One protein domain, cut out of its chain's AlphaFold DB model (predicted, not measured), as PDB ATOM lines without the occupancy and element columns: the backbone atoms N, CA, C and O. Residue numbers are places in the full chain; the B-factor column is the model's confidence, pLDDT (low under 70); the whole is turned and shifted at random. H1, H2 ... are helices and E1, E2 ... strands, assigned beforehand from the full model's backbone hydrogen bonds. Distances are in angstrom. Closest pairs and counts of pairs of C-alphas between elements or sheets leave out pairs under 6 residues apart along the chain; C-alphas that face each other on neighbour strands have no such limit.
ATOM      1  N   ALA A  73     337.846 180.251 244.799       89.75
ATOM      2  CA  ALA A  73     336.618 180.856 245.308       89.75
ATOM      3  C   ALA A  73     336.582 180.831 246.841       89.75
ATOM      4  O   ALA A  73     336.254 181.837 247.469       89.75
ATOM      5  N   LEU A  74     336.991 179.713 247.447       91.50
ATOM      6  CA  LEU A  74     337.091 179.597 248.901       91.50
ATOM      7  C   LEU A  74     338.169 180.531 249.461       91.50
ATOM      8  O   LEU A  74     337.939 181.203 250.463       91.50
ATOM      9  N   THR A  75     339.331 180.611 248.808       91.69
ATOM     10  CA  THR A  75     340.407 181.532 249.203       91.69
ATOM     11  C   THR A  75     339.942 182.985 249.165       91.69
ATOM     12  O   THR A  75     340.213 183.737 250.100       91.69
ATOM     13  N   LEU A  76     339.201 183.376 248.126       92.19
ATOM     14  CA  LEU A  76     338.642 184.719 248.003       92.19
ATOM     15  C   LEU A  76     337.625 185.028 249.110       92.19
ATOM     16  O   LEU A  76     337.652 186.118 249.677       92.19
ATOM     17  N   ASP A  77     336.762 184.073 249.454       92.94
ATOM     18  CA  ASP A  77     335.801 184.240 250.545       92.94
ATOM     19  C   ASP A  77     336.501 184.400 251.903       92.94
ATOM     20  O   ASP A  77     336.173 185.293 252.686       92.94
ATOM     21  N   LYS A  78     337.542 183.601 252.168       94.12
ATOM     22  CA  LYS A  78     338.360 183.750 253.381       94.12
ATOM     23  C   LYS A  78     339.118 185.074 253.418       94.12
ATOM     24  O   LYS A  78     339.173 185.685 254.480       94.12
ATOM     25  N   LEU A  79     339.624 185.558 252.283       94.56
ATOM     26  CA  LEU A  79     340.253 186.878 252.185       94.56
ATOM     27  C   LEU A  79     339.265 188.007 252.518       94.56
ATOM     28  O   LEU A  79     339.604 188.922 253.261       94.56
ATOM     29  N   GLN A  80     338.035 187.937 252.007       93.94
ATOM     30  CA  GLN A  80     336.991 188.916 252.323       93.94
ATOM     31  C   GLN A  80     336.625 188.893 253.813       93.94
ATOM     32  O   GLN A  80     336.520 189.949 254.431       93.94
ATOM     33  N   ASN A  81     336.489 187.703 254.404       94.12
ATOM     34  CA  ASN A  81     336.218 187.555 255.834       94.12
ATOM     35  C   ASN A  81     337.367 188.071 256.704       94.12
ATOM     36  O   ASN A  81     337.105 188.681 257.732       94.12
ATOM     37  N   PHE A  82     338.619 187.871 256.291       94.94
ATOM     38  CA  PHE A  82     339.785 188.449 256.959       94.94
ATOM     39  C   PHE A  82     339.733 189.982 256.944       94.94
ATOM     40  O   PHE A  82     339.865 190.616 257.985       94.94
ATOM     41  N   ILE A  83     339.445 190.579 255.783       94.75
ATOM     42  CA  ILE A  83     339.336 192.037 255.649       94.75
ATOM     43  C   ILE A  83     338.220 192.600 256.537       94.75
ATOM     44  O   ILE A  83     338.430 193.598 257.221       94.75
ATOM     45  N   LEU A  84     337.050 191.956 256.559       92.19
ATOM     46  CA  LEU A  84     335.917 192.398 257.376       92.19
ATOM     47  C   LEU A  84     336.122 192.149 258.875       92.19
ATOM     48  O   LEU A  84     335.808 193.017 259.686       92.19
ATOM     49  N   GLY A  85     336.612 190.964 259.240       92.12
ATOM     50  CA  GLY A  85     336.773 190.534 260.628       92.12
ATOM     51  C   GLY A  85     337.825 191.355 261.359       92.12
ATOM     52  O   GLY A  85     337.566 191.845 262.457       92.12
ATOM     53  N   ASP A  86     338.955 191.590 260.697       93.19
ATOM     54  CA  ASP A  86     340.084 192.324 261.271       93.19
ATOM     55  C   ASP A  86     340.082 193.807 260.869       93.19
ATOM     56  O   ASP A  86     341.063 194.511 261.111       93.19
ATOM     57  N   GLN A  87     338.997 194.282 260.240       91.94
ATOM     58  CA  GLN A  87     338.809 195.663 259.768       91.94
ATOM     59  C   GLN A  87     340.003 196.192 258.960       91.94
ATOM     60  O   GLN A  87     340.421 197.343 259.091       91.94
ATOM     61  N   GLN A  88     340.581 195.332 258.125       94.50
ATOM     62  CA  GLN A  88     341.740 195.691 257.322       94.50
ATOM     63  C   GLN A  88     341.337 196.610 256.172       94.50
ATOM     64  O   GLN A  88     340.243 196.521 255.611       94.50
ATOM     65  N   ALA A  89     342.256 197.481 255.762       94.75
ATOM     66  CA  ALA A  89     342.067 198.266 254.552       94.75
ATOM     67  C   ALA A  89     342.090 197.356 253.310       94.75
ATOM     68  O   ALA A  89     342.913 196.447 253.210       94.75
ATOM     69  N   PHE A  90     341.254 197.643 252.306       94.88
ATOM     70  CA  PHE A  90     341.237 196.884 251.041       94.88
ATOM     71  C   PHE A  90     342.593 196.879 250.316       94.88
ATOM     72  O   PHE A  90     342.921 195.931 249.599       94.88
ATOM     73  N   THR A  91     343.393 197.924 250.537       96.06
ATOM     74  CA  THR A  91     344.747 198.097 249.998       96.06
ATOM     75  C   THR A  91     345.736 197.046 250.498       96.06
ATOM     76  O   THR A  91     346.796 196.892 249.897       96.06
ATOM     77  N   ILE A  92     345.395 196.255 251.526       96.19
ATOM     78  CA  ILE A  92     346.231 195.136 251.980       96.19
ATOM     79  C   ILE A  92     346.532 194.148 250.848       96.19
ATOM     80  O   ILE A  92     347.626 193.601 250.783       96.19
ATOM     81  N   THR A  93     345.603 193.993 249.900       95.88
ATOM     82  CA  THR A  93     345.763 193.124 248.723       95.88
ATOM     83  C   THR A  93     346.811 193.609 247.715       95.88
ATOM     84  O   THR A  93     347.266 192.847 246.867       95.88
ATOM     85  N   GLU A  94     347.225 194.867 247.814       96.06
ATOM     86  CA  GLU A  94     348.215 195.496 246.936       96.06
ATOM     87  C   GLU A  94     349.556 195.711 247.657       96.06
ATOM     88  O   GLU A  94     350.534 196.147 247.052       96.06
ATOM     89  N   SER A  95     349.619 195.373 248.948       96.12
ATOM     90  CA  SER A  95     350.830 195.462 249.758       96.12
ATOM     91  C   SER A  95     351.867 194.434 249.302       96.12
ATOM     92  O   SER A  95     351.589 193.235 249.282       96.12
ATOM     93  N   GLY A  96     353.081 194.892 248.981       96.88
ATOM     94  CA  GLY A  96     354.196 194.034 248.554       96.88
ATOM     95  C   GLY A  96     354.467 192.863 249.511       96.88
ATOM     96  O   GLY A  96     354.356 191.716 249.081       96.88
ATOM     97  N   PRO A  97     354.700 193.112 250.816       97.06
ATOM     98  CA  PRO A  97     354.910 192.047 251.801       97.06
ATOM     99  C   PRO A  97     353.768 191.026 251.870       97.06
ATOM    100  O   PRO A  97     354.006 189.833 252.052       97.06
ATOM    101  N   PHE A  98     352.519 191.474 251.705       95.75
ATOM    102  CA  PHE A  98     351.362 190.580 251.708       95.75
ATOM    103  C   PHE A  98     351.297 189.735 250.433       95.75
ATOM    104  O   PHE A  98     351.028 188.537 250.496       95.75
ATOM    105  N   ILE A  99     351.594 190.327 249.275       95.62
ATOM    106  CA  ILE A  99     351.679 189.608 248.001       95.62
ATOM    107  C   ILE A  99     352.771 188.537 248.066       95.62
ATOM    108  O   ILE A  99     352.534 187.408 247.636       95.62
ATOM    109  N   ASP A 100     353.940 188.865 248.613       96.38
ATOM    110  CA  ASP A 100     355.056 187.925 248.747       96.38
ATOM    111  C   ASP A 100     354.708 186.779 249.700       96.38
ATOM    112  O   ASP A 100     354.941 185.613 249.376       96.38
ATOM    113  N   PHE A 101     354.051 187.088 250.823       95.94
ATOM    114  CA  PHE A 101     353.515 186.087 251.744       95.94
ATOM    115  C   PHE A 101     352.535 185.134 251.050       95.94
ATOM    116  O   PHE A 101     352.677 183.914 251.140       95.94
ATOM    117  N   VAL A 102     351.565 185.664 250.302       94.38
ATOM    118  CA  VAL A 102     350.578 184.824 249.614       94.38
ATOM    119  C   VAL A 102     351.223 183.995 248.503       94.38
ATOM    120  O   VAL A 102     350.887 182.821 248.359       94.38
ATOM    121  N   LYS A 103     352.187 184.546 247.756       93.25
ATOM    122  CA  LYS A 103     352.937 183.801 246.732       93.25
ATOM    123  C   LYS A 103     353.795 182.684 247.324       93.25
ATOM    124  O   LYS A 103     353.934 181.646 246.681       93.25
ATOM    125  N   ALA A 104     354.347 182.880 248.524       93.25
ATOM    126  CA  ALA A 104     355.087 181.845 249.241       93.25
ATOM    127  C   ALA A 104     354.175 180.683 249.674       93.25
ATOM    128  O   ALA A 104     354.609 179.534 249.674       93.25
ATOM    129  N   LEU A 105     352.909 180.970 249.997       90.56
ATOM    130  CA  LEU A 105     351.908 179.948 250.317       90.56
ATOM    131  C   LEU A 105     351.352 179.251 249.069       90.56
ATOM    132  O   LEU A 105     351.194 178.032 249.056       90.56
ATOM    133  N   GLN A 106     351.016 180.022 248.035       89.00
ATOM    134  CA  GLN A 106     350.444 179.523 246.793       89.00
ATOM    135  C   GLN A 106     350.833 180.420 245.614       89.00
ATOM    136  O   GLN A 106     350.218 181.456 245.360       89.00
ATOM    137  N   SER A 107     351.815 179.980 244.831       89.38
ATOM    138  CA  SER A 107     352.332 180.737 243.686       89.38
ATOM    139  C   SER A 107     351.340 180.843 242.524       89.38
ATOM    140  O   SER A 107     351.397 181.799 241.751       89.38
ATOM    141  N   ALA A 108     350.404 179.894 242.411       87.88
ATOM    142  CA  ALA A 108     349.388 179.883 241.361       87.88
ATOM    143  C   ALA A 108     348.226 180.863 241.615       87.88
ATOM    144  O   ALA A 108     347.425 181.115 240.712       87.88
ATOM    145  N   PHE A 109     348.092 181.407 242.829       90.19
ATOM    146  CA  PHE A 109     346.976 182.283 243.163       90.19
ATOM    147  C   PHE A 109     347.266 183.728 242.765       90.19
ATOM    148  O   PHE A 109     348.235 184.345 243.209       90.19
ATOM    149  N   LYS A 110     346.375 184.300 241.954       91.75
ATOM    150  CA  LYS A 110     346.422 185.715 241.597       91.75
ATOM    151  C   LYS A 110     345.545 186.511 242.555       91.75
ATOM    152  O   LYS A 110     344.325 186.360 242.544       91.75
ATOM    153  N   LEU A 111     346.172 187.381 243.344       94.69
ATOM    154  CA  LEU A 111     345.443 188.265 244.246       94.69
ATOM    155  C   LEU A 111     344.528 189.226 243.464       94.69
ATOM    156  O   LEU A 111     344.967 189.812 242.466       94.69
ATOM    157  N   PRO A 112     343.269 189.407 243.895       95.19
ATOM    158  CA  PRO A 112     342.408 190.458 243.370       95.19
ATOM    159  C   PRO A 112     342.912 191.839 243.808       95.19
ATOM    160  O   PRO A 112     343.529 191.978 244.861       95.19
ATOM    161  N   LYS A 113     342.604 192.868 243.014       95.94
ATOM    162  CA  LYS A 113     342.879 194.264 243.385       95.94
ATOM    163  C   LYS A 113     341.935 194.733 244.488       95.94
ATOM    164  O   LYS A 113     340.806 194.237 244.577       95.94
ATOM    165  N   ALA A 114     342.335 195.768 245.222       95.81
ATOM    166  CA  ALA A 114     341.533 196.352 246.296       95.81
ATOM    167  C   ALA A 114     340.132 196.749 245.805       95.81
ATOM    168  O   ALA A 114     339.118 196.439 246.432       95.81
ATOM    169  N   ASP A 115     340.067 197.360 244.620       95.50
ATOM    170  CA  ASP A 115     338.810 197.766 243.995       95.50
ATOM    171  C   ASP A 115     337.901 196.578 243.623       95.50
ATOM    172  O   ASP A 115     336.680 196.644 243.754       95.50
ATOM    173  N   THR A 116     338.492 195.456 243.204       94.50
ATOM    174  CA  THR A 116     337.739 194.234 242.890       94.50
ATOM    175  C   THR A 116     337.127 193.635 244.151       94.50
ATOM    176  O   THR A 116     335.948 193.286 244.153       94.50
ATOM    177  N   VAL A 117     337.905 193.567 245.233       93.56
ATOM    178  CA  VAL A 117     337.424 193.072 246.528       93.56
ATOM    179  C   VAL A 117     336.300 193.957 247.060       93.56
ATOM    180  O   VAL A 117     335.268 193.439 247.482       93.56
ATOM    181  N   ARG A 118     336.452 195.284 246.964       93.69
ATOM    182  CA  ARG A 118     335.413 196.247 247.346       93.69
ATOM    183  C   ARG A 118     334.116 196.009 246.574       93.69
ATOM    184  O   ARG A 118     333.065 195.869 247.192       93.69
ATOM    185  N   ARG A 119     334.176 195.927 245.240       92.69
ATOM    186  CA  ARG A 119     332.987 195.698 244.400       92.69
ATOM    187  C   ARG A 119     332.272 194.395 244.742       92.69
ATOM    188  O   ARG A 119     331.054 194.396 244.866       92.69
ATOM    189  N   GLN A 120     333.020 193.313 244.945       90.38
ATOM    190  CA  GLN A 120     332.451 192.013 245.314       90.38
ATOM    191  C   GLN A 120     331.803 192.014 246.703       90.38
ATOM    192  O   GLN A 120     330.806 191.331 246.929       90.38
ATOM    193  N   LEU A 121     332.365 192.763 247.650       89.75
ATOM    194  CA  LEU A 121     331.777 192.908 248.980       89.75
ATOM    195  C   LEU A 121     330.498 193.741 248.948       89.75
ATOM    196  O   LEU A 121     329.496 193.348 249.543       89.75
ATOM    197  N   LEU A 122     330.513 194.856 248.217       86.69
ATOM    198  CA  LEU A 122     329.335 195.703 248.052       86.69
ATOM    199  C   LEU A 122     328.212 194.971 247.313       86.69
ATOM    200  O   LEU A 122     327.060 195.089 247.720       86.69
ATOM    201  N   SER A 123     328.524 194.156 246.301       86.12
ATOM    202  CA  SER A 123     327.508 193.339 245.629       86.12
ATOM    203  C   SER A 123     326.880 192.322 246.589       86.12
ATOM    204  O   SER A 123     325.660 192.279 246.706       86.12
ATOM    205  N   LYS A 124     327.694 191.601 247.379       83.19
ATOM    206  CA  LYS A 124     327.200 190.676 248.423       83.19
ATOM    207  C   LYS A 124     326.325 191.376 249.475       83.19
ATOM    208  O   LYS A 124     325.448 190.745 250.064       83.19
ATOM    209  N   SER A 125     326.595 192.646 249.770       77.00
ATOM    210  CA  SER A 125     325.809 193.451 250.710       77.00
ATOM    211  C   SER A 125     324.493 193.927 250.096       77.00
ATOM    212  O   SER A 125     323.462 193.839 250.758       77.00
ATOM    213  N   SER A 126     324.503 194.357 248.831       72.75
ATOM    214  CA  SER A 126     323.302 194.770 248.097       72.75
ATOM    215  C   SER A 126     322.241 193.671 248.087       72.75
ATOM    216  O   SER A 126     321.087 193.944 248.406       72.75
ATOM    217  N   ASP A 127     322.644 192.425 247.823       76.56
ATOM    218  CA  ASP A 127     321.734 191.272 247.797       76.56
ATOM    219  C   ASP A 127     321.064 191.039 249.164       76.56
ATOM    220  O   ASP A 127     319.859 190.786 249.269       76.56
ATOM    221  N   LYS A 128     321.837 191.196 250.246       74.50
ATOM    222  CA  LYS A 128     321.324 191.109 251.619       74.50
ATOM    223  C   LYS A 128     320.421 192.291 251.959       74.50
ATOM    224  O   LYS A 128     319.397 192.089 252.598       74.50
ATOM    225  N   HIS A 129     320.756 193.500 251.512       73.19
ATOM    226  CA  HIS A 129     319.919 194.683 251.695       73.19
ATOM    227  C   HIS A 129     318.581 194.564 250.966       73.19
ATOM    228  O   HIS A 129     317.572 194.985 251.521       73.19
ATOM    229  N   SER A 130     318.533 193.993 249.759       73.69
ATOM    230  CA  SER A 130     317.262 193.751 249.066       73.69
ATOM    231  C   SER A 130     316.377 192.761 249.819       73.69
ATOM    232  O   SER A 130     315.186 193.022 249.973       73.69
ATOM    233  N   LEU A 131     316.961 191.689 250.365       75.81
ATOM    234  CA  LEU A 131     316.241 190.732 251.206       75.81
ATOM    235  C   LEU A 131     315.701 191.406 252.478       75.81
ATOM    236  O   LEU A 131     314.546 191.231 252.849       75.81
ATOM    237  N   LEU A 132     316.535 192.220 253.127       74.38
ATOM    238  CA  LEU A 132     316.179 192.914 254.360       74.38
ATOM    239  C   LEU A 132     315.088 193.963 254.115       74.38
ATOM    240  O   LEU A 132     314.139 194.028 254.882       74.38
ATOM    241  N   LYS A 133     315.154 194.708 253.004       76.88
ATOM    242  CA  LYS A 133     314.078 195.613 252.567       76.88
ATOM    243  C   LYS A 133     312.768 194.867 252.337       76.88
ATOM    244  O   LYS A 133     311.728 195.348 252.765       76.88
ATOM    245  N   GLN A 134     312.815 193.707 251.684       77.56
ATOM    246  CA  GLN A 134     311.625 192.890 251.463       77.56
ATOM    247  C   GLN A 134     311.009 192.433 252.793       77.56
ATOM    248  O   GLN A 134     309.801 192.537 252.962       77.56
ATOM    249  N   ASN A 135     311.836 192.024 253.757       74.75
ATOM    250  CA  ASN A 135     311.372 191.656 255.096       74.75
ATOM    251  C   ASN A 135     310.834 192.862 255.883       74.75
ATOM    252  O   ASN A 135     309.797 192.748 256.524       74.75
ATOM    253  N   MET A 136     311.480 194.031 255.792       70.00
ATOM    254  CA  MET A 136     311.016 195.263 256.445       70.00
ATOM    255  C   MET A 136     309.680 195.762 255.885       70.00
ATOM    256  O   MET A 136     308.894 196.312 256.640       70.00
ATOM    257  N   ILE A 137     309.399 195.562 254.591       72.25
ATOM    258  CA  ILE A 137     308.090 195.895 253.993       72.25
ATOM    259  C   ILE A 137     306.975 195.001 254.558       72.25
ATOM    260  O   ILE A 137     305.831 195.432 254.647       72.25
ATOM    261  N   VAL A 138     307.297 193.756 254.921       74.88
ATOM    262  CA  VAL A 138     306.331 192.788 255.468       74.88
ATOM    263  C   VAL A 138     306.042 193.041 256.953       74.88
ATOM    264  O   VAL A 138     304.993 192.638 257.448       74.88
ATOM    265  N   MET A 139     306.947 193.705 257.675       64.38
ATOM    266  CA  MET A 139     306.774 193.998 259.096       64.38
ATOM    267  C   MET A 139     305.919 195.256 259.302       64.38
ATOM    268  O   MET A 139     306.373 196.369 259.061       64.38
ATOM    269  N   ASP A 140     304.699 195.082 259.815       55.16
ATOM    270  CA  ASP A 140     303.770 196.166 260.189       55.16
ATOM    271  C   ASP A 140     304.097 196.753 261.580       55.16
ATOM    272  O   ASP A 140     303.244 196.915 262.452       55.16
ATOM    273  N   SER A 141     305.385 196.988 261.841       60.88
ATOM    274  CA  SER A 141     305.896 197.474 263.128       60.88
ATOM    275  C   SER A 141     306.386 198.917 263.022       60.88
ATOM    276  O   SER A 141     306.987 199.306 262.020       60.88
ATOM    277  N   GLN A 142     306.176 199.713 264.075       56.81
ATOM    278  CA  GLN A 142     306.693 201.080 264.160       56.81
ATOM    279  C   GLN A 142     308.220 201.052 264.304       56.81
ATOM    280  O   GLN A 142     308.749 200.531 265.280       56.81
ATOM    281  N   ILE A 143     308.929 201.605 263.320       61.00
ATOM    282  CA  ILE A 143     310.388 201.740 263.347       61.00
ATOM    283  C   ILE A 143     310.719 203.190 263.691       61.00
ATOM    284  O   ILE A 143     310.377 204.102 262.938       61.00
ATOM    285  N   SER A 144     311.410 203.403 264.812       59.38
ATOM    286  CA  SER A 144     311.963 204.707 265.176       59.38
ATOM    287  C   SER A 144     313.411 204.810 264.696       59.38
ATOM    288  O   SER A 144     314.271 204.012 265.074       59.38
ATOM    289  N   ILE A 145     313.689 205.789 263.832       63.25
ATOM    290  CA  ILE A 145     315.039 206.078 263.339       63.25
ATOM    291  C   ILE A 145     315.572 207.269 264.125       63.25
ATOM    292  O   ILE A 145     315.059 208.382 264.010       63.25
ATOM    293  N   THR A 146     316.630 207.048 264.900       67.12
ATOM    294  CA  THR A 146     317.335 208.137 265.585       67.12
ATOM    295  C   THR A 146     318.545 208.541 264.749       67.12
ATOM    296  O   THR A 146     319.308 207.686 264.311       67.12
ATOM    297  N   THR A 147     318.673 209.836 264.454       56.19
ATOM    298  CA  THR A 147     319.811 210.391 263.704       56.19
ATOM    299  C   THR A 147     320.605 211.290 264.638       56.19
ATOM    300  O   THR A 147     320.106 212.336 265.053       56.19
ATOM    301  N   ASP A 148     321.828 210.901 264.982       55.25
ATOM    302  CA  ASP A 148     322.760 211.732 265.731       55.25
ATOM    303  C   ASP A 148     323.724 212.440 264.770       55.25
ATOM    304  O   ASP A 148     324.664 211.873 264.221       55.25
ATOM    305  N   ALA A 149     323.487 213.732 264.544       50.50
ATOM    306  CA  ALA A 149     324.420 214.558 263.789       50.50
ATOM    307  C   ALA A 149     325.643 214.868 264.665       50.50
ATOM    308  O   ALA A 149     325.560 215.671 265.596       50.50
ATOM    309  N   CYS A 150     326.785 214.249 264.368       53.62
ATOM    310  CA  CYS A 150     328.055 214.565 265.017       53.62
ATOM    311  C   CYS A 150     328.877 215.520 264.130       53.62
ATOM    312  O   CYS A 150     329.375 215.103 263.082       53.62
ATOM    313  N   PRO A 151     329.051 216.804 264.500       49.06
ATOM    314  CA  PRO A 151     329.866 217.729 263.726       49.06
ATOM    315  C   PRO A 151     331.336 217.584 264.138       49.06
ATOM    316  O   PRO A 151     331.815 218.279 265.032       49.06
ATOM    317  N   THR A 152     332.082 216.694 263.487       51.53
ATOM    318  CA  THR A 152     333.549 216.660 263.614       51.53
ATOM    319  C   THR A 152     334.223 217.100 262.312       51.53
ATOM    320  O   THR A 152     334.613 216.270 261.506       51.53
ATOM    321  N   ASN A 153     334.402 218.423 262.194       43.69
ATOM    322  CA  ASN A 153     335.262 219.194 261.272       43.69
ATOM    323  C   ASN A 153     334.994 219.168 259.740       43.69
ATOM    324  O   ASN A 153     334.470 218.201 259.203       43.69
ATOM    325  N   PRO A 154     335.357 220.253 259.011       50.25
ATOM    326  CA  PRO A 154     334.833 220.569 257.685       50.25
ATOM    327  C   PRO A 154     335.775 220.113 256.565       50.25
ATOM    328  O   PRO A 154     336.280 220.932 255.811       50.25
ATOM    329  N   VAL A 155     336.050 218.820 256.439       46.34
ATOM    330  CA  VAL A 155     336.564 218.256 255.182       46.34
ATOM    331  C   VAL A 155     335.982 216.854 255.088       46.34
ATOM    332  O   VAL A 155     336.329 216.009 255.898       46.34
ATOM    333  N   VAL A 156     335.112 216.661 254.097       38.94
ATOM    334  CA  VAL A 156     334.387 215.440 253.699       38.94
ATOM    335  C   VAL A 156     333.238 214.960 254.600       38.94
ATOM    336  O   VAL A 156     333.431 214.581 255.746       38.94
ATOM    337  N   ASP A 157     332.048 215.003 253.989       32.03
ATOM    338  CA  ASP A 157     330.779 214.323 254.266       32.03
ATOM    339  C   ASP A 157     330.420 213.983 255.716       32.03
ATOM    340  O   ASP A 157     331.039 213.151 256.376       32.03
ATOM    341  N   ALA A 158     329.297 214.557 256.158       32.47
ATOM    342  CA  ALA A 158     328.559 214.107 257.327       32.47
ATOM    343  C   ALA A 158     328.312 212.593 257.227       32.47
ATOM    344  O   ALA A 158     327.455 212.136 256.469       32.47
ATOM    345  N   ALA A 159     329.081 211.811 257.981       35.81
ATOM    346  CA  ALA A 159     328.815 210.398 258.162       35.81
ATOM    347  C   ALA A 159     327.521 210.278 258.974       35.81
ATOM    348  O   ALA A 159     327.500 210.514 260.179       35.81
ATOM    349  N   ILE A 160     326.421 209.994 258.278       37.00
ATOM    350  CA  ILE A 160     325.137 209.663 258.887       37.00
ATOM    351  C   ILE A 160     325.245 208.208 259.350       37.00
ATOM    352  O   ILE A 160     325.088 207.287 258.546       37.00
ATOM    353  N   ASP A 161     325.527 207.997 260.633       35.12
ATOM    354  CA  ASP A 161     325.393 206.680 261.250       35.12
ATOM    355  C   ASP A 161     323.902 206.432 261.532       35.12
ATOM    356  O   ASP A 161     323.312 206.973 262.461       35.12
ATOM    357  N   ILE A 162     323.254 205.633 260.680       38.03
ATOM    358  CA  ILE A 162     321.857 205.230 260.879       38.03
ATOM    359  C   ILE A 162     321.833 204.064 261.871       38.03
ATOM    360  O   ILE A 162     322.137 202.924 261.513       38.03
ATOM    361  N   PHE A 163     321.437 204.336 263.115       38.81
ATOM    362  CA  PHE A 163     321.120 203.303 264.099       38.81
ATOM    363  C   PHE A 163     319.634 202.939 264.019       38.81
ATOM    364  O   PHE A 163     318.760 203.748 264.330       38.81
ATOM    365  N   VAL A 164     319.345 201.697 263.625       39.12
ATOM    366  CA  VAL A 164     318.009 201.105 263.767       39.12
ATOM    367  C   VAL A 164     317.910 200.546 265.184       39.12
ATOM    368  O   VAL A 164     318.538 199.532 265.497       39.12
ATOM    369  N   ALA A 165     317.172 201.236 266.049       41.09
ATOM    370  CA  ALA A 165     316.729 200.679 267.318       41.09
ATOM    371  C   ALA A 165     315.423 199.922 267.045       41.09
ATOM    372  O   ALA A 165     314.405 200.527 266.722       41.09
ATOM    373  N   GLU A 166     315.481 198.595 267.097       37.94
ATOM    374  CA  GLU A 166     314.278 197.763 267.127       37.94
ATOM    375  C   GLU A 166     313.652 197.923 268.517       37.94
ATOM    376  O   GLU A 166     314.362 197.830 269.525       37.94
ATOM    377  N   ASP A 167     312.374 198.301 268.558       45.16
ATOM    378  CA  ASP A 167     311.800 198.889 269.759       45.16
ATOM    379  C   ASP A 167     311.692 197.899 270.919       45.16
ATOM    380  O   ASP A 167     311.303 196.735 270.803       45.16
ATOM    381  N   ALA A 168     312.046 198.449 272.071       42.34
ATOM    382  CA  ALA A 168     312.058 197.849 273.381       42.34
ATOM    383  C   ALA A 168     310.631 197.734 273.934       42.34
ATOM    384  O   ALA A 168     310.221 198.535 274.779       42.34
ATOM    385  N   ALA A 169     309.889 196.718 273.494       43.56
ATOM    386  CA  ALA A 169     308.578 196.409 274.064       43.56
ATOM    387  C   ALA A 169     308.639 195.981 275.553       43.56
ATOM    388  O   ALA A 169     307.628 196.083 276.240       43.56
ATOM    389  N   ASP A 170     309.817 195.612 276.081       43.12
ATOM    390  CA  ASP A 170     309.952 195.018 277.427       43.12
ATOM    391  C   ASP A 170     310.695 195.872 278.478       43.12
ATOM    392  O   ASP A 170     310.907 195.417 279.601       43.12
ATOM    393  N   PHE A 171     311.113 197.107 278.172       44.59
ATOM    394  CA  PHE A 171     311.802 197.948 279.167       44.59
ATOM    395  C   PHE A 171     310.811 198.779 279.990       44.59
ATOM    396  O   PHE A 171     310.037 199.567 279.437       44.59
ATOM    397  N   SER A 172     310.878 198.654 281.321       50.28
ATOM    398  CA  SER A 172     310.065 199.468 282.233       50.28
ATOM    399  C   SER A 172     310.461 200.949 282.154       50.28
ATOM    400  O   SER A 172     311.621 201.285 281.893       50.28
ATOM    401  N   ASP A 173     309.516 201.855 282.415       47.94
ATOM    402  CA  ASP A 173     309.731 203.307 282.291       47.94
ATOM    403  C   ASP A 173     310.888 203.837 283.160       47.94
ATOM    404  O   ASP A 173     311.550 204.814 282.800       47.94
ATOM    405  N   ASN A 174     311.224 203.137 284.249       44.88
ATOM    406  CA  ASN A 174     312.375 203.457 285.095       44.88
ATOM    407  C   ASN A 174     313.729 203.180 284.421       44.88
ATOM    408  O   ASN A 174     314.693 203.907 284.655       44.88
TER     409      ASN A 174
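AT A GLANCE: This is residues 73 to 174 of the 223 residues of the protein "BED-type domain-containing protein" of Tilletia indica (UniProt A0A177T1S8). One long helix, H4, joins a loose head of three short helices, H1, H2 and H3, to a long open loop that runs out through strand E1 and comes back through strand E2. H2 sits at the first turns of H4, while residues 122 to 140, of which 122 to 138 belong to H4, stand free, as do the loop's tip at residues 152 to 157 and the tail at residues 168 to 174. The printed part has 102 residues, with four named helices and two named strands in the order H1, H2, H3, H4, E1, E2; its class is mostly helix, and E1 and E2 meet only at a point. The whole is extended, with a radius of gyration of the C-alphas of 20.0 A, and elongated, spanning 60 by 38 by 26 A.

HOW THE PARTS SIT: H1, residues 73 to 85, and H2, residues 90 to 94, are close but not clearly touching; their closest C-alphas, those of Ile 83 and Phe 90, are 7.0 A apart. H3, residues 96 to 105, is close to H2 but not clearly touching, with the closest C-alphas, those of Ile 92 and Phe 98, 6.9 A apart. H1 and H3 are apart. H4, residues 114 to 138, touches H2 with residues 114 to 118 alone; the closest C-alphas, those of Phe 90 and Ala 114, are 4.8 A apart. H1 and H4 are close but not clearly touching, about perpendicular at 78 degrees, with the closest C-alphas, those of Gln 80 and Val 117, 7.1 A apart. H3 and H4 are apart. E1, residues 144 to 147, and E2, residues 162 to 165, meet only at a point, where the C-alphas of Ile 145 and Val 164 face each other at 5.8 A. E2 is apart from H4. In H1 and H3 each O i to N i+4 pair is within hydrogen-bond range; in H4 20 of 21 are, and in H2 0 of 1, beside 2 of 2 O i to N i+3 pairs.

IN THESE COORDINATES: H1 begins at C-alpha 73, (336.618, 180.856, 245.308), and is 18.1 A long; H2 measures 8.2 A and H3 14.4 A. H4 runs 36.6 A from C-alpha 114 at (341.533, 196.352, 246.296) to C-alpha 138 at (306.331, 192.788, 255.468). E1 is 9.8 A long, and E2, 9.4 A long, ends at C-alpha 165, (316.729, 200.679, 267.318).

THE WHOLE: The two C-alphas farthest apart, those of Ala 108 and Asn 174, are 62.0 A apart. The printed part has no cut. The link from E1 to E2, 14 residues, is long; H3 to H4 is short, and the other links are tight. Mean pLDDT of the printed part is 74.5, and residues 139 to 174 are under 70.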